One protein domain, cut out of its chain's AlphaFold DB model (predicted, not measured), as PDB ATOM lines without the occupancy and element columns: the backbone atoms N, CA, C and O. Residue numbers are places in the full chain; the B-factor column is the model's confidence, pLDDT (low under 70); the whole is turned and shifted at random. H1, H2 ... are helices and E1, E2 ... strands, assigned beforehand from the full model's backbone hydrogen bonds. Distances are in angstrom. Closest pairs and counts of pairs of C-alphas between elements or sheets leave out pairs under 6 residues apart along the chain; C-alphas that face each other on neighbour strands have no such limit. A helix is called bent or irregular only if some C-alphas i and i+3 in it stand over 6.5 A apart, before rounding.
ATOM      1  N   LEU A 183     185.616 181.437 296.600       51.22
ATOM      2  CA  LEU A 183     186.100 181.138 295.239       51.22
ATOM      3  C   LEU A 183     187.599 181.402 295.018       51.22
ATOM      4  O   LEU A 183     188.152 180.811 294.096       51.22
ATOM      5  N   LYS A 184     188.280 182.227 295.837       44.84
ATOM      6  CA  LYS A 184     189.723 182.461 295.666       44.84
ATOM      7  C   LYS A 184     190.494 181.148 295.633       44.84
ATOM      8  O   LYS A 184     191.227 180.963 294.685       44.84
ATOM      9  N   LYS A 185     190.281 180.195 296.546       45.25
ATOM     10  CA  LYS A 185     191.064 178.941 296.518       45.25
ATOM     11  C   LYS A 185     190.776 178.045 295.303       45.25
ATOM     12  O   LYS A 185     191.697 177.452 294.767       45.25
ATOM     13  N   MET A 186     189.531 177.985 294.826       46.16
ATOM     14  CA  MET A 186     189.181 177.204 293.624       46.16
ATOM     15  C   MET A 186     189.560 177.893 292.298       46.16
ATOM     16  O   MET A 186     189.517 177.242 291.260       46.16
ATOM     17  N   TRP A 187     189.853 179.201 292.287       49.16
ATOM     18  CA  TRP A 187     190.020 179.978 291.042       49.16
ATOM     19  C   TRP A 187     191.292 180.836 291.006       49.16
ATOM     20  O   TRP A 187     191.640 181.357 289.950       49.16
ATOM     21  N   THR A 188     192.045 180.965 292.103       45.09
ATOM     22  CA  THR A 188     193.427 181.443 292.022       45.09
ATOM     23  C   THR A 188     194.248 180.395 291.299       45.09
ATOM     24  O   THR A 188     194.428 179.283 291.787       45.09
ATOM     25  N   CYS A 189     194.818 180.809 290.178       42.91
ATOM     26  CA  CYS A 189     195.813 180.120 289.362       42.91
ATOM     27  C   CYS A 189     197.153 179.818 290.077       42.91
ATOM     28  O   CYS A 189     198.204 179.823 289.438       42.91
ATOM     29  N   CYS A 190     197.137 179.645 291.400       41.28
ATOM     30  CA  CYS A 190     198.315 179.496 292.252       41.28
ATOM     31  C   CYS A 190     198.258 178.243 293.140       41.28
ATOM     32  O   CYS A 190     199.301 177.634 293.315       41.28
ATOM     33  N   ASP A 191     197.081 177.821 293.632       44.47
ATOM     34  CA  ASP A 191     196.943 176.692 294.575       44.47
ATOM     35  C   ASP A 191     195.649 175.896 294.312       44.47
ATOM     36  O   ASP A 191     194.661 176.011 295.037       44.47
ATOM     37  N   LEU A 192     195.637 175.114 293.229       42.59
ATOM     38  CA  LEU A 192     194.440 174.417 292.729       42.59
ATOM     39  C   LEU A 192     194.488 172.882 292.869       42.59
ATOM     40  O   LEU A 192     193.553 172.202 292.453       42.59
ATOM     41  N   SER A 193     195.539 172.330 293.486       44.84
ATOM     42  CA  SER A 193     195.632 170.899 293.835       44.84
ATOM     43  C   SER A 193     194.702 170.493 294.982       44.84
ATOM     44  O   SER A 193     194.277 169.343 295.047       44.84
ATOM     45  N   ASP A 194     194.367 171.443 295.860       44.66
ATOM     46  CA  ASP A 194     193.773 171.168 297.177       44.66
ATOM     47  C   ASP A 194     192.308 171.633 297.277       44.66
ATOM     48  O   ASP A 194     191.670 171.521 298.325       44.66
ATOM     49  N   ALA A 195     191.758 172.191 296.196       47.47
ATOM     50  CA  ALA A 195     190.424 172.781 296.166       47.47
ATOM     51  C   ALA A 195     189.323 171.725 295.953       47.47
ATOM     52  O   ALA A 195     188.526 171.807 295.016       47.47
ATOM     53  N   VAL A 196     189.279 170.727 296.838       50.56
ATOM     54  CA  VAL A 196     188.147 169.799 296.941       50.56
ATOM     55  C   VAL A 196     186.911 170.619 297.346       50.56
ATOM     56  O   VAL A 196     187.003 171.396 298.304       50.56
ATOM     57  N   PRO A 197     185.764 170.519 296.642       52.38
ATOM     58  CA  PRO A 197     184.533 171.123 297.141       52.38
ATOM     59  C   PRO A 197     184.220 170.560 298.538       52.38
ATOM     60  O   PRO A 197     184.450 169.372 298.759       52.38
ATOM     61  N   PRO A 198     183.718 171.379 299.483       53.97
ATOM     62  CA  PRO A 198     183.362 170.884 300.813       53.97
ATOM     63  C   PRO A 198     182.381 169.717 300.677       53.97
ATOM     64  O   PRO A 198     181.509 169.782 299.815       53.97
ATOM     65  N   GLU A 199     182.519 168.669 301.493       54.94
ATOM     66  CA  GLU A 199     181.630 167.502 301.421       54.94
ATOM     67  C   GLU A 199     180.159 167.941 301.497       54.94
ATOM     68  O   GLU A 199     179.759 168.685 302.397       54.94
ATOM     69  N   TYR A 200     179.362 167.514 300.516       58.12
ATOM     70  CA  TYR A 200     177.944 167.837 300.412       58.12
ATOM     71  C   TYR A 200     177.132 166.602 300.036       58.12
ATOM     72  O   TYR A 200     177.612 165.689 299.366       58.12
ATOM     73  N   ASP A 201     175.871 166.610 300.448       59.91
ATOM     74  CA  ASP A 201     174.915 165.554 300.147       59.91
ATOM     75  C   ASP A 201     174.378 165.719 298.715       59.91
ATOM     76  O   ASP A 201     173.630 166.653 298.412       59.91
ATOM     77  N   THR A 202     174.770 164.814 297.815       59.31
ATOM     78  CA  THR A 202     174.342 164.827 296.406       59.31
ATOM     79  C   THR A 202     172.842 164.597 296.224       59.31
ATOM     80  O   THR A 202     172.304 164.976 295.189       59.31
ATOM     81  N   ASN A 203     172.155 164.001 297.201       57.44
ATOM     82  CA  ASN A 203     170.735 163.659 297.107       57.44
ATOM     83  C   ASN A 203     169.834 164.814 297.578       57.44
ATOM     84  O   ASN A 203     168.662 164.897 297.192       57.44
ATOM     85  N   LEU A 204     170.382 165.728 298.390       60.75
ATOM     86  CA  LEU A 204     169.645 166.836 299.005       60.75
ATOM     87  C   LEU A 204     170.012 168.224 298.444       60.75
ATOM     88  O   LEU A 204     169.186 169.135 298.531       60.75
ATOM     89  N   ALA A 205     171.185 168.389 297.822       64.94
ATOM     90  CA  ALA A 205     171.740 169.660 297.334       64.94
ATOM     91  C   ALA A 205     170.895 170.422 296.281       64.94
ATOM     92  O   ALA A 205     171.165 170.399 295.079       64.94
ATOM     93  N   LYS A 206     169.902 171.187 296.743       69.44
ATOM     94  CA  LYS A 206     168.966 171.958 295.898       69.44
ATOM     95  C   LYS A 206     169.372 173.409 295.683       69.44
ATOM     96  O   LYS A 206     169.026 173.995 294.658       69.44
ATOM     97  N   ARG A 207     170.079 174.002 296.645       69.56
ATOM     98  CA  ARG A 207     170.508 175.402 296.617       69.56
ATOM     99  C   ARG A 207     172.025 175.484 296.663       69.56
ATOM    100  O   ARG A 207     172.632 174.936 297.576       69.56
ATOM    101  N   VAL A 208     172.637 176.218 295.738       70.88
ATOM    102  CA  VAL A 208     174.075 176.512 295.770       70.88
ATOM    103  C   VAL A 208     174.284 177.999 295.983       70.88
ATOM    104  O   VAL A 208     173.863 178.826 295.177       70.88
ATOM    105  N   ILE A 209     174.964 178.348 297.067       64.75
ATOM    106  CA  ILE A 209     175.362 179.719 297.366       64.75
ATOM    107  C   ILE A 209     176.868 179.810 297.146       64.75
ATOM    108  O   ILE A 209     177.648 179.357 297.979       64.75
ATOM    109  N   VAL A 210     177.281 180.389 296.022       63.94
ATOM    110  CA  VAL A 210     178.686 180.609 295.679       63.94
ATOM    111  C   VAL A 210     179.072 182.043 296.024       63.94
ATOM    112  O   VAL A 210     178.627 183.004 295.392       63.94
ATOM    113  N   MET A 211     179.938 182.199 297.023       52.78
ATOM    114  CA  MET A 211     180.457 183.502 297.434       52.78
ATOM    115  C   MET A 211     181.956 183.587 297.161       52.78
ATOM    116  O   MET A 211     182.746 182.898 297.808       52.78
ATOM    117  N   GLY A 212     182.392 184.490 296.281       51.00
ATOM    118  CA  GLY A 212     183.802 184.855 296.272       51.00
ATOM    119  C   GLY A 212     184.216 185.909 295.257       51.00
ATOM    120  O   GLY A 212     183.823 185.908 294.098       51.00
ATOM    121  N   GLU A 213     185.108 186.780 295.707       47.62
ATOM    122  CA  GLU A 213     185.884 187.655 294.840       47.62
ATOM    123  C   GLU A 213     186.873 186.806 294.026       47.62
ATOM    124  O   GLU A 213     187.882 186.344 294.564       47.62
ATOM    125  N   CYS A 214     186.629 186.617 292.728       45.28
ATOM    126  CA  CYS A 214     187.692 186.154 291.842       45.28
ATOM    127  C   CYS A 214     188.791 187.233 291.776       45.28
ATOM    128  O   CYS A 214     188.518 188.432 291.810       45.28
ATOM    129  N   SER A 215     190.059 186.829 291.756       46.16
ATOM    130  CA  SER A 215     191.200 187.757 291.734       46.16
ATOM    131  C   SER A 215     192.335 187.208 290.870       46.16
ATOM    132  O   SER A 215     193.500 187.240 291.266       46.16
ATOM    133  N   CYS A 216     191.996 186.686 289.687       47.75
ATOM    134  CA  CYS A 216     192.978 186.177 288.733       47.75
ATOM    135  C   CYS A 216     193.967 187.282 288.308       47.75
ATOM    136  O   CYS A 216     193.542 188.354 287.858       47.75
ATOM    137  N   PRO A 217     195.292 187.054 288.397       45.19
ATOM    138  CA  PRO A 217     196.295 188.000 287.931       45.19
ATOM    139  C   PRO A 217     196.378 188.090 286.392       45.19
ATOM    140  O   PRO A 217     197.309 187.577 285.785       45.19
ATOM    141  N   GLY A 218     195.438 188.810 285.768       47.97
ATOM    142  CA  GLY A 218     195.613 189.473 284.460       47.97
ATOM    143  C   GLY A 218     196.167 188.624 283.308       47.97
ATOM    144  O   GLY A 218     197.079 189.062 282.614       47.97
ATOM    145  N   SER A 219     195.670 187.400 283.124       52.38
ATOM    146  CA  SER A 219     195.905 186.640 281.892       52.38
ATOM    147  C   SER A 219     194.712 185.737 281.584       52.38
ATOM    148  O   SER A 219     194.331 184.900 282.403       52.38
ATOM    149  N   LEU A 220     194.121 185.908 280.393       50.41
ATOM    150  CA  LEU A 220     192.949 185.135 279.960       50.41
ATOM    151  C   LEU A 220     193.205 183.619 280.021       50.41
ATOM    152  O   LEU A 220     192.377 182.886 280.549       50.41
ATOM    153  N   GLY A 221     194.395 183.165 279.608       51.06
ATOM    154  CA  GLY A 221     194.740 181.738 279.587       51.06
ATOM    155  C   GLY A 221     194.687 181.028 280.949       51.06
ATOM    156  O   GLY A 221     194.455 179.824 280.991       51.06
ATOM    157  N   LEU A 222     194.845 181.746 282.071       52.78
ATOM    158  CA  LEU A 222     194.680 181.159 283.410       52.78
ATOM    159  C   LEU A 222     193.204 181.041 283.821       52.78
ATOM    160  O   LEU A 222     192.848 180.128 284.564       52.78
ATOM    161  N   VAL A 223     192.341 181.928 283.312       52.81
ATOM    162  CA  VAL A 223     190.882 181.839 283.488       52.81
ATOM    163  C   VAL A 223     190.326 180.688 282.649       52.81
ATOM    164  O   VAL A 223     189.567 179.875 283.170       52.81
ATOM    165  N   ASP A 224     190.773 180.557 281.397       53.19
ATOM    166  CA  ASP A 224     190.399 179.443 280.517       53.19
ATOM    167  C   ASP A 224     190.858 178.083 281.074       53.19
ATOM    168  O   ASP A 224     190.104 177.113 281.006       53.19
ATOM    169  N   HIS A 225     192.044 177.989 281.689       55.50
ATOM    170  CA  HIS A 225     192.511 176.754 282.338       55.50
ATOM    171  C   HIS A 225     191.655 176.369 283.563       55.50
ATOM    172  O   HIS A 225     191.220 175.224 283.681       55.50
ATOM    173  N   ALA A 226     191.322 177.326 284.441       56.41
ATOM    174  CA  ALA A 226     190.432 177.064 285.577       56.41
ATOM    175  C   ALA A 226     189.022 176.617 285.126       56.41
ATOM    176  O   ALA A 226     188.465 175.666 285.685       56.41
ATOM    177  N   LEU A 227     188.487 177.253 284.075       57.38
ATOM    178  CA  LEU A 227     187.193 176.936 283.454       57.38
ATOM    179  C   LEU A 227     187.169 175.619 282.663       57.38
ATOM    180  O   LEU A 227     186.087 175.070 282.461       57.38
ATOM    181  N   SER A 228     188.315 175.109 282.209       59.69
ATOM    182  CA  SER A 228     188.384 173.868 281.424       59.69
ATOM    183  C   SER A 228     188.743 172.638 282.256       59.69
ATOM    184  O   SER A 228     188.186 171.574 281.998       59.69
ATOM    185  N   GLU A 229     189.609 172.746 283.270       60.66
ATOM    186  CA  GLU A 229     190.064 171.566 284.023       60.66
ATOM    187  C   GLU A 229     189.395 171.367 285.382       60.66
ATOM    188  O   GLU A 229     189.065 170.237 285.744       60.66
ATOM    189  N   ASN A 230     189.207 172.428 286.166       62.28
ATOM    190  CA  ASN A 230     188.709 172.297 287.543       62.28
ATOM    191  C   ASN A 230     187.203 172.515 287.627       62.28
ATOM    192  O   ASN A 230     186.511 171.880 288.423       62.28
ATOM    193  N   PHE A 231     186.680 173.348 286.736       64.81
ATOM    194  CA  PHE A 231     185.269 173.662 286.684       64.81
ATOM    195  C   PHE A 231     184.355 172.464 286.330       64.81
ATOM    196  O   PHE A 231     183.387 172.253 287.067       64.81
ATOM    197  N   PRO A 232     184.655 171.596 285.334       66.00
ATOM    198  CA  PRO A 232     183.836 170.403 285.089       66.00
ATOM    199  C   PRO A 232     183.803 169.435 286.278       66.00
ATOM    200  O   PRO A 232     182.760 168.849 286.552       66.00
ATOM    201  N   LYS A 233     184.910 169.310 287.028       68.31
ATOM    202  CA  LYS A 233     184.996 168.462 288.233       68.31
ATOM    203  C   LYS A 233     184.062 168.956 289.344       68.31
ATOM    204  O   LYS A 233     183.465 168.143 290.039       68.31
ATOM    205  N   PHE A 234     183.921 170.276 289.492       70.00
ATOM    206  CA  PHE A 234     183.001 170.890 290.453       70.00
ATOM    207  C   PHE A 234     181.529 170.775 290.023       70.00
ATOM    208  O   PHE A 234     180.668 170.501 290.854       70.00
ATOM    209  N   VAL A 235     181.228 170.980 288.736       70.75
ATOM    210  CA  VAL A 235     179.844 171.033 288.229       70.75
ATOM    211  C   VAL A 235     179.218 169.658 288.010       70.75
ATOM    212  O   VAL A 235     178.024 169.496 288.270       70.75
ATOM    213  N   ALA A 236     179.997 168.668 287.568       74.00
ATOM    214  CA  ALA A 236     179.481 167.355 287.178       74.00
ATOM    215  C   ALA A 236     178.543 166.682 288.206       74.00
ATOM    216  O   ALA A 236     177.521 166.149 287.763       74.00
ATOM    217  N   PRO A 237     178.795 166.721 289.536       70.81
ATOM    218  CA  PRO A 237     177.923 166.057 290.504       70.81
ATOM    219  C   PRO A 237     176.721 166.912 290.952       70.81
ATOM    220  O   PRO A 237     175.780 166.363 291.515       70.81
ATOM    221  N   ILE A 238     176.708 168.229 290.692       71.56
ATOM    222  CA  ILE A 238     175.623 169.139 291.127       71.56
ATOM    223  C   ILE A 238     174.659 169.546 290.006       71.56
ATOM    224  O   ILE A 238     173.502 169.859 290.274       71.56
ATOM    225  N   GLN A 239     175.096 169.529 288.743       76.31
ATOM    226  CA  GLN A 239     174.363 170.103 287.599       76.31
ATOM    227  C   GLN A 239     172.915 169.605 287.412       76.31
ATOM    228  O   GLN A 239     172.086 170.327 286.863       76.31
ATOM    229  N   GLN A 240     172.596 168.396 287.890       76.94
ATOM    230  CA  GLN A 240     171.259 167.796 287.796       76.94
ATOM    231  C   GLN A 240     170.344 168.093 288.999       76.94
ATOM    232  O   GLN A 240     169.129 167.959 288.871       76.94
ATOM    233  N   VAL A 241     170.882 168.487 290.158       72.88
ATOM    234  CA  VAL A 241     170.122 168.570 291.430       72.88
ATOM    235  C   VAL A 241     169.809 170.017 291.829       72.88
ATOM    236  O   VAL A 241     168.822 170.284 292.519       72.88
ATOM    237  N   VAL A 242     170.617 170.966 291.351       77.94
ATOM    238  CA  VAL A 242     170.542 172.381 291.733       77.94
ATOM    239  C   VAL A 242     169.357 173.089 291.077       77.94
ATOM    240  O   VAL A 242     169.294 173.253 289.860       77.94
ATOM    241  N   GLU A 243     168.448 173.575 291.921       82.88
ATOM    242  CA  GLU A 243     167.257 174.342 291.554       82.88
ATOM    243  C   GLU A 243     167.405 175.844 291.848       82.88
ATOM    244  O   GLU A 243     166.787 176.663 291.171       82.88
ATOM    245  N   GLU A 244     168.222 176.235 292.829       84.38
ATOM    246  CA  GLU A 244     168.513 177.639 293.136       84.38
ATOM    247  C   GLU A 244     170.020 177.890 293.187       84.38
ATOM    248  O   GLU A 244     170.771 177.139 293.808       84.38
ATOM    249  N   MET A 245     170.460 178.996 292.593       83.81
ATOM    250  CA  MET A 245     171.851 179.414 292.606       83.81
ATOM    251  C   MET A 245     171.992 180.893 292.957       83.81
ATOM    252  O   MET A 245     171.377 181.753 292.329       83.81
ATOM    253  N   VAL A 246     172.838 181.194 293.941       82.81
ATOM    254  CA  VAL A 246     173.156 182.558 294.375       82.81
ATOM    255  C   VAL A 246     174.655 182.783 294.223       82.81
ATOM    256  O   VAL A 246     175.447 182.137 294.897       82.81
ATOM    257  N   LEU A 247     175.040 183.699 293.339       80.81
ATOM    258  CA  LEU A 247     176.415 184.003 292.964       80.81
ATOM    259  C   LEU A 247     176.784 185.433 293.385       80.81
ATOM    260  O   LEU A 247     176.053 186.377 293.079       80.81
ATOM    261  N   THR A 248     177.954 185.616 293.996       76.25
ATOM    262  CA  THR A 248     178.618 186.928 294.119       76.25
ATOM    263  C   THR A 248     179.978 186.838 293.438       76.25
ATOM    264  O   THR A 248     180.810 186.043 293.871       76.25
ATOM    265  N   VAL A 249     180.168 187.599 292.354       74.50
ATOM    266  CA  VAL A 249     181.204 187.372 291.324       74.50
ATOM    267  C   VAL A 249     181.790 188.686 290.802       74.50
ATOM    268  O   VAL A 249     181.168 189.733 290.949       74.50
ATOM    269  N   ASP A 250     182.956 188.655 290.153       72.00
ATOM    270  CA  ASP A 250     183.505 189.825 289.451       72.00
ATOM    271  C   ASP A 250     183.024 189.905 287.982       72.00
ATOM    272  O   ASP A 250     182.300 189.042 287.478       72.00
ATOM    273  N   VAL A 251     183.427 190.965 287.273       73.38
ATOM    274  CA  VAL A 251     183.085 191.177 285.852       73.38
ATOM    275  C   VAL A 251     183.646 190.078 284.937       73.38
ATOM    276  O   VAL A 251     183.006 189.708 283.949       73.38
ATOM    277  N   ASN A 252     184.829 189.545 285.246       71.62
ATOM    278  CA  ASN A 252     185.514 188.559 284.408       71.62
ATOM    279  C   ASN A 252     184.819 187.193 284.488       71.62
ATOM    280  O   ASN A 252     184.580 186.546 283.467       71.62
ATOM    281  N   PHE A 253     184.412 186.796 285.695       73.50
ATOM    282  CA  PHE A 253     183.568 185.629 285.914       73.50
ATOM    283  C   PHE A 253     182.195 185.815 285.261       73.50
ATOM    284  O   PHE A 253     181.744 184.920 284.550       73.50
ATOM    285  N   PHE A 254     181.546 186.979 285.426       78.38
ATOM    286  CA  PHE A 254     180.248 187.236 284.785       78.38
ATOM    287  C   PHE A 254     180.308 187.063 283.260       78.38
ATOM    288  O   PHE A 254     179.375 186.541 282.661       78.38
ATOM    289  N   SER A 255     181.437 187.414 282.640       76.50
ATOM    290  CA  SER A 255     181.655 187.240 281.197       76.50
ATOM    291  C   SER A 255     181.657 185.772 280.748       76.50
ATOM    292  O   SER A 255     181.279 185.474 279.620       76.50
ATOM    293  N   ASN A 256     182.008 184.851 281.649       74.44
ATOM    294  CA  ASN A 256     182.016 183.405 281.419       74.44
ATOM    295  C   ASN A 256     180.791 182.682 282.011       74.44
ATOM    296  O   ASN A 256     180.635 181.476 281.814       74.44
ATOM    297  N   LEU A 257     179.893 183.404 282.692       80.25
ATOM    298  CA  LEU A 257     178.715 182.848 283.360       80.25
ATOM    299  C   LEU A 257     177.823 181.967 282.455       80.25
ATOM    300  O   LEU A 257     177.343 180.948 282.940       80.25
ATOM    301  N   PRO A 258     177.603 182.257 281.159       84.69
ATOM    302  CA  PRO A 258     176.799 181.365 280.323       84.69
ATOM    303  C   PRO A 258     177.439 179.978 280.131       84.69
ATOM    304  O   PRO A 258     176.741 178.978 280.259       84.69
ATOM    305  N   ARG A 259     178.770 179.902 279.938       77.38
ATOM    306  CA  ARG A 259     179.511 178.622 279.888       77.38
ATOM    307  C   ARG A 259     179.422 177.875 281.218       77.38
ATOM    308  O   ARG A 259     179.382 176.652 281.239       77.38
ATOM    309  N   PHE A 260     179.380 178.617 282.327       77.56
ATOM    310  CA  PHE A 260     179.157 178.046 283.650       77.56
ATOM    311  C   PHE A 260     177.759 177.406 283.767       77.56
ATOM    312  O   PHE A 260     177.602 176.374 284.414       77.56
ATOM    313  N   LEU A 261     176.742 178.017 283.154       83.81
ATOM    314  CA  LEU A 261     175.331 177.668 283.333       83.81
ATOM    315  C   LEU A 261     174.800 176.578 282.382       83.81
ATOM    316  O   LEU A 261     173.736 176.037 282.661       83.81
ATOM    317  N   ASP A 262     175.506 176.243 281.294       80.50
ATOM    318  CA  ASP A 262     174.977 175.432 280.173       80.50
ATOM    319  C   ASP A 262     174.450 174.037 280.585       80.50
ATOM    320  O   ASP A 262     173.506 173.523 279.992       80.50
ATOM    321  N   ASN A 263     174.994 173.447 281.658       78.69
ATOM    322  CA  ASN A 263     174.576 172.128 282.153       78.69
ATOM    323  C   ASN A 263     173.455 172.154 283.215       78.69
ATOM    324  O   ASN A 263     172.949 171.098 283.596       78.69
ATOM    325  N   PHE A 264     173.058 173.327 283.723       85.56
ATOM    326  CA  PHE A 264     172.137 173.462 284.863       85.56
ATOM    327  C   PHE A 264     170.657 173.467 284.435       85.56
ATOM    328  O   PHE A 264     169.907 174.414 284.680       85.56
ATOM    329  N   ILE A 265     170.210 172.380 283.798       85.12
ATOM    330  CA  ILE A 265     168.876 172.277 283.172       85.12
ATOM    331  C   ILE A 265     167.692 172.403 284.150       85.12
ATOM    332  O   ILE A 265     166.599 172.803 283.739       85.12
ATOM    333  N   ASN A 266     167.905 172.091 285.432       86.00
ATOM    334  CA  ASN A 266     166.890 172.124 286.493       86.00
ATOM    335  C   ASN A 266     166.896 173.430 287.309       86.00
ATOM    336  O   ASN A 266     166.095 173.585 288.233       86.00
ATOM    337  N   LEU A 267     167.752 174.394 286.949       89.12
ATOM    338  CA  LEU A 267     167.861 175.669 287.646       89.12
ATOM    339  C   LEU A 267     166.572 176.488 287.491       89.12
ATOM    340  O   LEU A 267     166.263 176.992 286.413       89.12
ATOM    341  N   ASN A 268     165.831 176.637 288.587       90.69
ATOM    342  CA  ASN A 268     164.591 177.405 288.686       90.69
ATOM    343  C   ASN A 268     164.849 178.874 289.060       90.69
ATOM    344  O   ASN A 268     164.092 179.755 288.645       90.69
ATOM    345  N   CYS A 269     165.900 179.156 289.838       91.94
ATOM    346  CA  CYS A 269     166.237 180.499 290.310       91.94
ATOM    347  C   CYS A 269     167.743 180.777 290.212       91.94
ATOM    348  O   CYS A 269     168.553 180.025 290.746       91.94
ATOM    349  N   LEU A 270     168.109 181.890 289.579       92.06
ATOM    350  CA  LEU A 270     169.480 182.377 289.461       92.06
ATOM    351  C   LEU A 270     169.560 183.802 290.012       92.06
ATOM    352  O   LEU A 270     168.929 184.709 289.479       92.06
ATOM    353  N   SER A 271     170.368 184.023 291.045       90.81
ATOM    354  CA  SER A 271     170.687 185.351 291.571       90.81
ATOM    355  C   SER A 271     172.173 185.629 291.422       90.81
ATOM    356  O   SER A 271     172.991 184.852 291.895       90.81
ATOM    357  N   VAL A 272     172.539 186.758 290.820       87.12
ATOM    358  CA  VAL A 272     173.929 187.133 290.541       87.12
ATOM    359  C   VAL A 272     174.190 188.556 291.012       87.12
ATOM    360  O   VAL A 272     173.501 189.487 290.606       87.12
ATOM    361  N   THR A 273     175.204 188.736 291.855       83.38
ATOM    362  CA  THR A 273     175.684 190.042 292.319       83.38
ATOM    363  C   THR A 273     177.076 190.293 291.752       83.38
ATOM    364  O   THR A 273     178.021 189.595 292.113       83.38
ATOM    365  N   ILE A 274     177.209 191.282 290.866       79.25
ATOM    366  CA  ILE A 274     178.480 191.616 290.208       79.25
ATOM    367  C   ILE A 274     179.244 192.677 291.008       79.25
ATOM    368  O   ILE A 274     178.772 193.808 291.167       79.25
ATOM    369  N   ASP A 275     180.462 192.366 291.445       73.88
ATOM    370  CA  ASP A 275     181.368 193.369 291.985       73.88
ATOM    371  C   ASP A 275     182.025 194.202 290.872       73.88
ATOM    372  O   ASP A 275     182.835 193.721 290.078       73.88
ATOM    373  N   LEU A 276     181.676 195.491 290.834       68.69
ATOM    374  CA  LEU A 276     182.182 196.470 289.870       68.69
ATOM    375  C   LEU A 276     183.377 197.290 290.416       68.69
ATOM    376  O   LEU A 276     183.787 198.261 289.779       68.69
ATOM    377  N   ASN A 277     183.969 196.900 291.557       62.34
ATOM    378  CA  ASN A 277     185.185 197.519 292.117       62.34
ATOM    379  C   ASN A 277     186.504 197.096 291.436       62.34
ATOM    380  O   ASN A 277     187.542 197.715 291.696       62.34
ATOM    381  N   SER A 278     186.510 196.042 290.611       56.22
ATOM    382  CA  SER A 278     187.761 195.452 290.113       56.22
ATOM    383  C   SER A 278     188.596 196.437 289.279       56.22
ATOM    384  O   SER A 278     188.144 197.008 288.281       56.22
ATOM    385  N   ARG A 279     189.857 196.631 289.694       49.94
ATOM    386  CA  ARG A 279     190.802 197.595 289.096       49.94
ATOM    387  C   ARG A 279     191.442 197.112 287.788       49.94
ATOM    388  O   ARG A 279     192.210 197.862 287.191       49.94
ATOM    389  N   ARG A 280     191.176 195.873 287.359       52.59
ATOM    390  CA  ARG A 280     191.731 195.268 286.137       52.59
ATOM    391  C   ARG A 280     190.597 195.019 285.146       52.59
ATOM    392  O   ARG A 280     189.872 194.040 285.261       52.59
ATOM    393  N   GLN A 281     190.420 195.958 284.219       55.69
ATOM    394  CA  GLN A 281     189.357 195.947 283.210       55.69
ATOM    395  C   GLN A 281     189.941 195.597 281.839       55.69
ATOM    396  O   GLN A 281     190.017 196.450 280.955       55.69
ATOM    397  N   GLU A 282     190.369 194.349 281.669       52.94
ATOM    398  CA  GLU A 282     190.769 193.841 280.353       52.94
ATOM    399  C   GLU A 282     189.548 193.666 279.430       52.94
ATOM    400  O   GLU A 282     188.410 194.002 279.786       52.94
ATOM    401  N   VAL A 283     189.793 193.271 278.181       51.31
ATOM    402  CA  VAL A 283     188.767 193.188 277.131       51.31
ATOM    403  C   VAL A 283     187.718 192.140 277.512       51.31
ATOM    404  O   VAL A 283     188.061 191.043 277.935       51.31
ATOM    405  N   LEU A 284     186.432 192.485 277.363       55.59
ATOM    406  CA  LEU A 284     185.362 191.491 277.469       55.59
ATOM    407  C   LEU A 284     185.313 190.783 276.120       55.59
ATOM    408  O   LEU A 284     184.828 191.371 275.153       55.59
ATOM    409  N   ASP A 285     185.835 189.564 276.058       53.53
ATOM    410  CA  ASP A 285     185.587 188.688 274.924       53.53
ATOM    411  C   ASP A 285     184.273 187.934 275.164       53.53
ATOM    412  O   ASP A 285     184.184 187.049 276.013       53.53
ATOM    413  N   CYS A 286     183.230 188.344 274.443       54.19
ATOM    414  CA  CYS A 286     181.902 187.735 274.499       54.19
ATOM    415  C   CYS A 286     181.677 186.739 273.345       54.19
ATOM    416  O   CYS A 286     180.528 186.498 272.971       54.19
ATOM    417  N   THR A 287     182.735 186.205 272.720       53.94
ATOM    418  CA  THR A 287     182.588 185.292 271.578       53.94
ATOM    419  C   THR A 287     182.008 183.930 271.984       53.94
ATOM    420  O   THR A 287     182.600 183.141 272.719       53.94
ATOM    421  N   ASN A 288     180.808 183.669 271.459       59.06
ATOM    422  CA  ASN A 288     180.076 182.399 271.466       59.06
ATOM    423  C   ASN A 288     180.074 181.587 272.777       59.06
ATOM    424  O   ASN A 288     180.590 180.468 272.818       59.06
ATOM    425  N   PRO A 289     179.389 182.062 273.826       63.19
ATOM    426  CA  PRO A 289     178.765 181.171 274.789       63.19
ATOM    427  C   PRO A 289     177.407 180.680 274.249       63.19
ATOM    428  O   PRO A 289     176.567 181.492 273.858       63.19
ATOM    429  N   SER A 290     177.158 179.371 274.272       72.94
ATOM    430  CA  SER A 290     175.798 178.826 274.360       72.94
ATOM    431  C   SER A 290     175.413 178.674 275.831       72.94
ATOM    432  O   SER A 290     176.276 178.499 276.689       72.94
ATOM    433  N   VAL A 291     174.120 178.788 276.122       87.50
ATOM    434  CA  VAL A 291     173.527 178.415 277.413       87.50
ATOM    435  C   VAL A 291     172.083 177.988 277.161       87.50
ATOM    436  O   VAL A 291     171.430 178.583 276.298       87.50
ATOM    437  N   GLN A 292     171.555 177.000 277.882       88.69
ATOM    438  CA  GLN A 292     170.133 176.631 277.862       88.69
ATOM    439  C   GLN A 292     169.593 176.512 279.291       88.69
ATOM    440  O   GLN A 292     170.112 175.749 280.096       88.69
ATOM    441  N   LEU A 293     168.533 177.262 279.616       92.69
ATOM    442  CA  LEU A 293     167.966 177.348 280.969       92.69
ATOM    443  C   LEU A 293     166.445 177.082 280.941       92.69
ATOM    444  O   LEU A 293     165.642 177.932 281.337       92.69
ATOM    445  N   PRO A 294     166.015 175.890 280.474       91.94
ATOM    446  CA  PRO A 294     164.616 175.587 280.148       91.94
ATOM    447  C   PRO A 294     163.675 175.529 281.361       91.94
ATOM    448  O   PRO A 294     162.456 175.437 281.181       91.94
ATOM    449  N   SER A 295     164.214 175.552 282.582       92.88
ATOM    450  CA  SER A 295     163.462 175.529 283.845       92.88
ATOM    451  C   SER A 295     163.480 176.867 284.591       92.88
ATOM    452  O   SER A 295     162.744 177.014 285.561       92.88
ATOM    453  N   LEU A 296     164.260 177.857 284.137       95.19
ATOM    454  CA  LEU A 296     164.483 179.090 284.889       95.19
ATOM    455  C   LEU A 296     163.219 179.955 284.950       95.19
ATOM    456  O   LEU A 296     162.693 180.392 283.926       95.19
ATOM    457  N   LYS A 297     162.762 180.220 286.178       96.19
ATOM    458  CA  LYS A 297     161.590 181.046 286.504       96.19
ATOM    459  C   LYS A 297     161.960 182.391 287.119       96.19
ATOM    460  O   LYS A 297     161.178 183.328 287.016       96.19
ATOM    461  N   SER A 298     163.123 182.490 287.759       96.31
ATOM    462  CA  SER A 298     163.583 183.685 288.470       96.31
ATOM    463  C   SER A 298     165.016 184.031 288.074       96.31
ATOM    464  O   SER A 298     165.909 183.195 288.226       96.31
ATOM    465  N   PHE A 299     165.245 185.259 287.606       94.88
ATOM    466  CA  PHE A 299     166.582 185.781 287.319       94.88
ATOM    467  C   PHE A 299     166.802 187.145 287.981       94.88
ATOM    468  O   PHE A 299     166.199 188.151 287.610       94.88
ATOM    469  N   ILE A 300     167.688 187.176 288.971       91.62
ATOM    470  CA  ILE A 300     168.000 188.351 289.782       91.62
ATOM    471  C   ILE A 300     169.415 188.816 289.436       91.62
ATOM    472  O   ILE A 300     170.382 188.094 289.666       91.62
ATOM    473  N   LEU A 301     169.553 190.039 288.931       88.12
ATOM    474  CA  LEU A 301     170.832 190.665 288.600       88.12
ATOM    475  C   LEU A 301     171.063 191.931 289.439       88.12
ATOM    476  O   LEU A 301     170.337 192.921 289.332       88.12
ATOM    477  N   LYS A 302     172.103 191.891 290.275       83.88
ATOM    478  CA  LYS A 302     172.537 192.935 291.216       83.88
ATOM    479  C   LYS A 302     173.997 193.310 290.952       83.88
ATOM    480  O   LYS A 302     174.725 192.604 290.258       83.88
ATOM    481  N   TYR A 303     174.447 194.423 291.522       78.94
ATOM    482  CA  TYR A 303     175.816 194.925 291.372       78.94
ATOM    483  C   TYR A 303     176.297 195.610 292.665       78.94
ATOM    484  O   TYR A 303     175.494 195.848 293.557       78.94
ATOM    485  N   THR A 304     177.584 195.932 292.815       70.25
ATOM    486  CA  THR A 304     178.097 196.625 294.028       70.25
ATOM    487  C   THR A 304     178.261 198.138 293.853       70.25
ATOM    488  O   THR A 304     178.106 198.901 294.806       70.25
ATOM    489  N   LEU A 305     178.560 198.603 292.634       64.75
ATOM    490  CA  LEU A 305     178.786 200.012 292.297       64.75
ATOM    491  C   LEU A 305     178.225 200.352 290.918       64.75
ATOM    492  O   LEU A 305     178.417 199.609 289.969       64.75
ATOM    493  N   TYR A 306     177.585 201.510 290.766       63.12
ATOM    494  CA  TYR A 306     177.037 201.921 289.472       63.12
ATOM    495  C   TYR A 306     178.130 202.455 288.526       63.12
ATOM    496  O   TYR A 306     178.647 203.552 288.734       63.12
ATOM    497  N   ASN A 307     178.456 201.698 287.472       66.94
ATOM    498  CA  ASN A 307     179.310 202.135 286.362       66.94
ATOM    499  C   ASN A 307     178.643 201.803 285.014       66.94
ATOM    500  O   ASN A 307     178.704 200.672 284.532       66.94
ATOM    501  N   VAL A 308     178.026 202.812 284.389       65.25
ATOM    502  CA  VAL A 308     177.242 202.682 283.143       65.25
ATOM    503  C   VAL A 308     178.054 202.100 281.982       65.25
ATOM    504  O   VAL A 308     177.517 201.349 281.168       65.25
ATOM    505  N   ALA A 309     179.349 202.419 281.897       67.75
ATOM    506  CA  ALA A 309     180.208 201.923 280.824       67.75
ATOM    507  C   ALA A 309     180.462 200.412 280.946       67.75
ATOM    508  O   ALA A 309     180.499 199.718 279.932       67.75
ATOM    509  N   LEU A 310     180.580 199.893 282.176       70.00
ATOM    510  CA  LEU A 310     180.694 198.454 282.425       70.00
ATOM    511  C   LEU A 310     179.357 197.735 282.233       70.00
ATOM    512  O   LEU A 310     179.349 196.668 281.626       70.00
ATOM    513  N   LEU A 311     178.234 198.340 282.648       71.44
ATOM    514  CA  LEU A 311     176.899 197.784 282.393       71.44
ATOM    515  C   LEU A 311     176.702 197.519 280.890       71.44
ATOM    516  O   LEU A 311     176.471 196.383 280.491       71.44
ATOM    517  N   ARG A 312     176.937 198.506 280.016       73.62
ATOM    518  CA  ARG A 312     176.811 198.300 278.557       73.62
ATOM    519  C   ARG A 312     177.659 197.148 278.000       73.62
ATOM    520  O   ARG A 312     177.244 196.535 277.022       73.62
ATOM    521  N   ARG A 313     178.815 196.841 278.602       74.75
ATOM    522  CA  ARG A 313     179.682 195.725 278.178       74.75
ATOM    523  C   ARG A 313     179.105 194.355 278.553       74.75
ATOM    524  O   ARG A 313     179.309 193.412 277.800       74.75
ATOM    525  N   ILE A 314     178.371 194.248 279.664       77.56
ATOM    526  CA  ILE A 314     177.761 192.985 280.119       77.56
ATOM    527  C   ILE A 314     176.362 192.717 279.534       77.56
ATOM    528  O   ILE A 314     175.850 191.606 279.658       77.56
ATOM    529  N   ALA A 315     175.752 193.700 278.859       81.38
ATOM    530  CA  ALA A 315     174.425 193.577 278.246       81.38
ATOM    531  C   ALA A 315     174.242 192.342 277.327       81.38
ATOM    532  O   ALA A 315     173.203 191.691 277.442       81.38
ATOM    533  N   PRO A 316     175.211 191.950 276.466       86.00
ATOM    534  CA  PRO A 316     175.051 190.776 275.599       86.00
ATOM    535  C   PRO A 316     174.935 189.457 276.376       86.00
ATOM    536  O   PRO A 316     174.184 188.572 275.978       86.00
ATOM    537  N   ILE A 317     175.635 189.340 277.509       85.38
ATOM    538  CA  ILE A 317     175.598 188.155 278.379       85.38
ATOM    539  C   ILE A 317     174.236 188.046 279.072       85.38
ATOM    540  O   ILE A 317     173.648 186.968 279.114       85.38
ATOM    541  N   GLN A 318     173.697 189.168 279.564       87.38
ATOM    542  CA  GLN A 318     172.343 189.198 280.117       87.38
ATOM    543  C   GLN A 318     171.302 188.836 279.044       87.38
ATOM    544  O   GLN A 318     170.415 188.032 279.315       87.38
ATOM    545  N   GLN A 319     171.428 189.370 277.821       89.50
ATOM    546  CA  GLN A 319     170.531 189.033 276.712       89.50
ATOM    547  C   GLN A 319     170.555 187.537 276.386       89.50
ATOM    548  O   GLN A 319     169.506 186.944 276.152       89.50
ATOM    549  N   LEU A 320     171.741 186.926 276.382       89.81
ATOM    550  CA  LEU A 320     171.901 185.497 276.145       89.81
ATOM    551  C   LEU A 320     171.181 184.665 277.220       89.81
ATOM    552  O   LEU A 320     170.431 183.762 276.871       89.81
ATOM    553  N   ILE A 321     171.335 185.008 278.504       90.88
ATOM    554  CA  ILE A 321     170.634 184.327 279.610       90.88
ATOM    555  C   ILE A 321     169.108 184.451 279.461       90.88
ATOM    556  O   ILE A 321     168.402 183.457 279.612       90.88
ATOM    557  N   LEU A 322     168.598 185.642 279.116       92.06
ATOM    558  CA  LEU A 322     167.165 185.876 278.883       92.06
ATOM    559  C   LEU A 322     166.630 185.048 277.703       92.06
ATOM    560  O   LEU A 322     165.611 184.373 277.832       92.06
ATOM    561  N   ASN A 323     167.348 185.033 276.576       91.94
ATOM    562  CA  ASN A 323     166.981 184.250 275.391       91.94
ATOM    563  C   ASN A 323     166.896 182.739 275.672       91.94
ATOM    564  O   ASN A 323     166.175 182.025 274.979       91.94
ATOM    565  N   SER A 324     167.615 182.262 276.687       91.69
ATOM    566  CA  SER A 324     167.685 180.854 277.073       91.69
ATOM    567  C   SER A 324     166.668 180.438 278.143       91.69
ATOM    568  O   SER A 324     166.647 179.263 278.516       91.69
ATOM    569  N   ALA A 325     165.828 181.363 278.629       94.12
ATOM    570  CA  ALA A 325     164.901 181.168 279.747       94.12
ATOM    571  C   ALA A 325     163.426 181.475 279.371       94.12
ATOM    572  O   ALA A 325     162.829 182.425 279.880       94.12
ATOM    573  N   PRO A 326     162.770 180.666 278.512       93.31
ATOM    574  CA  PRO A 326     161.412 180.951 278.017       93.31
ATOM    575  C   PRO A 326     160.295 180.839 279.077       93.31
ATOM    576  O   PRO A 326     159.164 181.276 278.848       93.31
ATOM    577  N   LYS A 327     160.591 180.243 280.242       95.44
ATOM    578  CA  LYS A 327     159.663 180.093 281.379       95.44
ATOM    579  C   LYS A 327     159.856 181.158 282.468       95.44
ATOM    580  O   LYS A 327     159.326 180.990 283.563       95.44
ATOM    581  N   LEU A 328     160.607 182.225 282.192       96.56
ATOM    582  CA  LEU A 328     160.910 183.255 283.181       96.56
ATOM    583  C   LEU A 328     159.633 183.981 283.640       96.56
ATOM    584  O   LEU A 328     158.900 184.540 282.825       96.56
ATOM    585  N   GLU A 329     159.379 183.973 284.949       96.94
ATOM    586  CA  GLU A 329     158.224 184.606 285.603       96.94
ATOM    587  C   GLU A 329     158.630 185.857 286.406       96.94
ATOM    588  O   GLU A 329     157.832 186.786 286.538       96.94
ATOM    589  N   PHE A 330     159.865 185.904 286.918       96.50
ATOM    590  CA  PHE A 330     160.436 187.034 287.652       96.50
ATOM    591  C   PHE A 330     161.802 187.426 287.086       96.50
ATOM    592  O   PHE A 330     162.679 186.575 286.905       96.50
ATOM    593  N   VAL A 331     162.003 188.724 286.854       94.31
ATOM    594  CA  VAL A 331     163.305 189.275 286.473       94.31
ATOM    595  C   VAL A 331     163.604 190.582 287.204       94.31
ATOM    596  O   VAL A 331     162.733 191.444 287.338       94.31
ATOM    597  N   THR A 332     164.856 190.753 287.634       90.56
ATOM    598  CA  THR A 332     165.377 192.054 288.071       90.56
ATOM    599  C   THR A 332     166.382 192.587 287.060       90.56
ATOM    600  O   THR A 332     167.313 191.885 286.666       90.56
ATOM    601  N   MET A 333     166.246 193.851 286.674       83.69
ATOM    602  CA  MET A 333     167.100 194.491 285.681       83.69
ATOM    603  C   MET A 333     167.748 195.757 286.252       83.69
ATOM    604  O   MET A 333     167.049 196.621 286.794       83.69
TER     605      MET A 333
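What this domain is: This is residues 183 to 333 of the 613 residues of the protein "Putative surface protein bspA-like" of Folsomia candida (UniProt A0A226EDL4). A wall of five parallel strands has H3 over one face, in a row with H4, which grazes the sheet, and H2, which is not on it; the other face is bare. Short H1 sits by the E1 edge, and residues 276 to 297 loop past the helices from E3 to E4. The 151 printed residues run H1 E1 H2 E2 H3 E3 E4 H4 E5, also the sheet's order E1 to E5; the class is mixed. The whole is compact, radius of gyration of the C-alphas 15.0 A, spanning 38 by 37 by 26 A.

How they stand to each other: H1, residues 183 to 187, only just touches H2, residues 220 to 235, with 3 pairs of C-alphas within 8 A, Trp 187 and Ala 226 closest at 6.2 A. E1, residues 207 to 211, is parallel to E2, residues 244 to 250, with N 208 and O 244 2.8 A apart. H3, residues 251 to 261, lies over E2 at a height over the sheet of 9.7 A, and is irregular: C-alphas 255 and 258 are 7.7 A apart. E3, residues 269 to 275, is parallel to E2, with N 245 and O 269 2.8 A apart, and to E4, residues 298 to 303, with N 270 and O 298 2.9 A apart. H4, residues 308 to 323, is irregular, C-alphas 313 and 316 being 7.3 A apart; it touches H3 with residues 314 to 321 alone, Ser 255 and Ile 317 closest at 6.7 A between C-alphas, at a shallow tilt of 3 degrees, the same way. E5, residues 330 to 333, is parallel to E4, with N 299 and O 330 3.0 A apart. E1, H2, E2 form a strand-helix-strand unit, two parallel neighbour strands with a helix between, as do E2, H3, E3 and E4, H4, E5; each crossover is right-handed. Every O i to N i+4 pair is within hydrogen-bond range in H1, against 9 of 12 in H2, 4 of 7 in H3 and 9 of 12 in H4.

Where its parts are: H1 begins at C-alpha 183 (186.100, 181.138, 295.239), H2 is 21.0 A long, E3 19.9 A, H4 22.5 A, and E5 ends at C-alpha 333 (167.100, 194.491, 285.681).

The domain as a whole: The C-alphas of Asn 203 and Ala 309, the two farthest apart, are 42.6 A from each other. The printed part has no cut; the links H1 to E1 and E3 to E4 are long. Mean pLDDT of the printed part is 70.4, with residues 183 to 207, 209 to 233, 276 to 289 and 305 to 309 under 70.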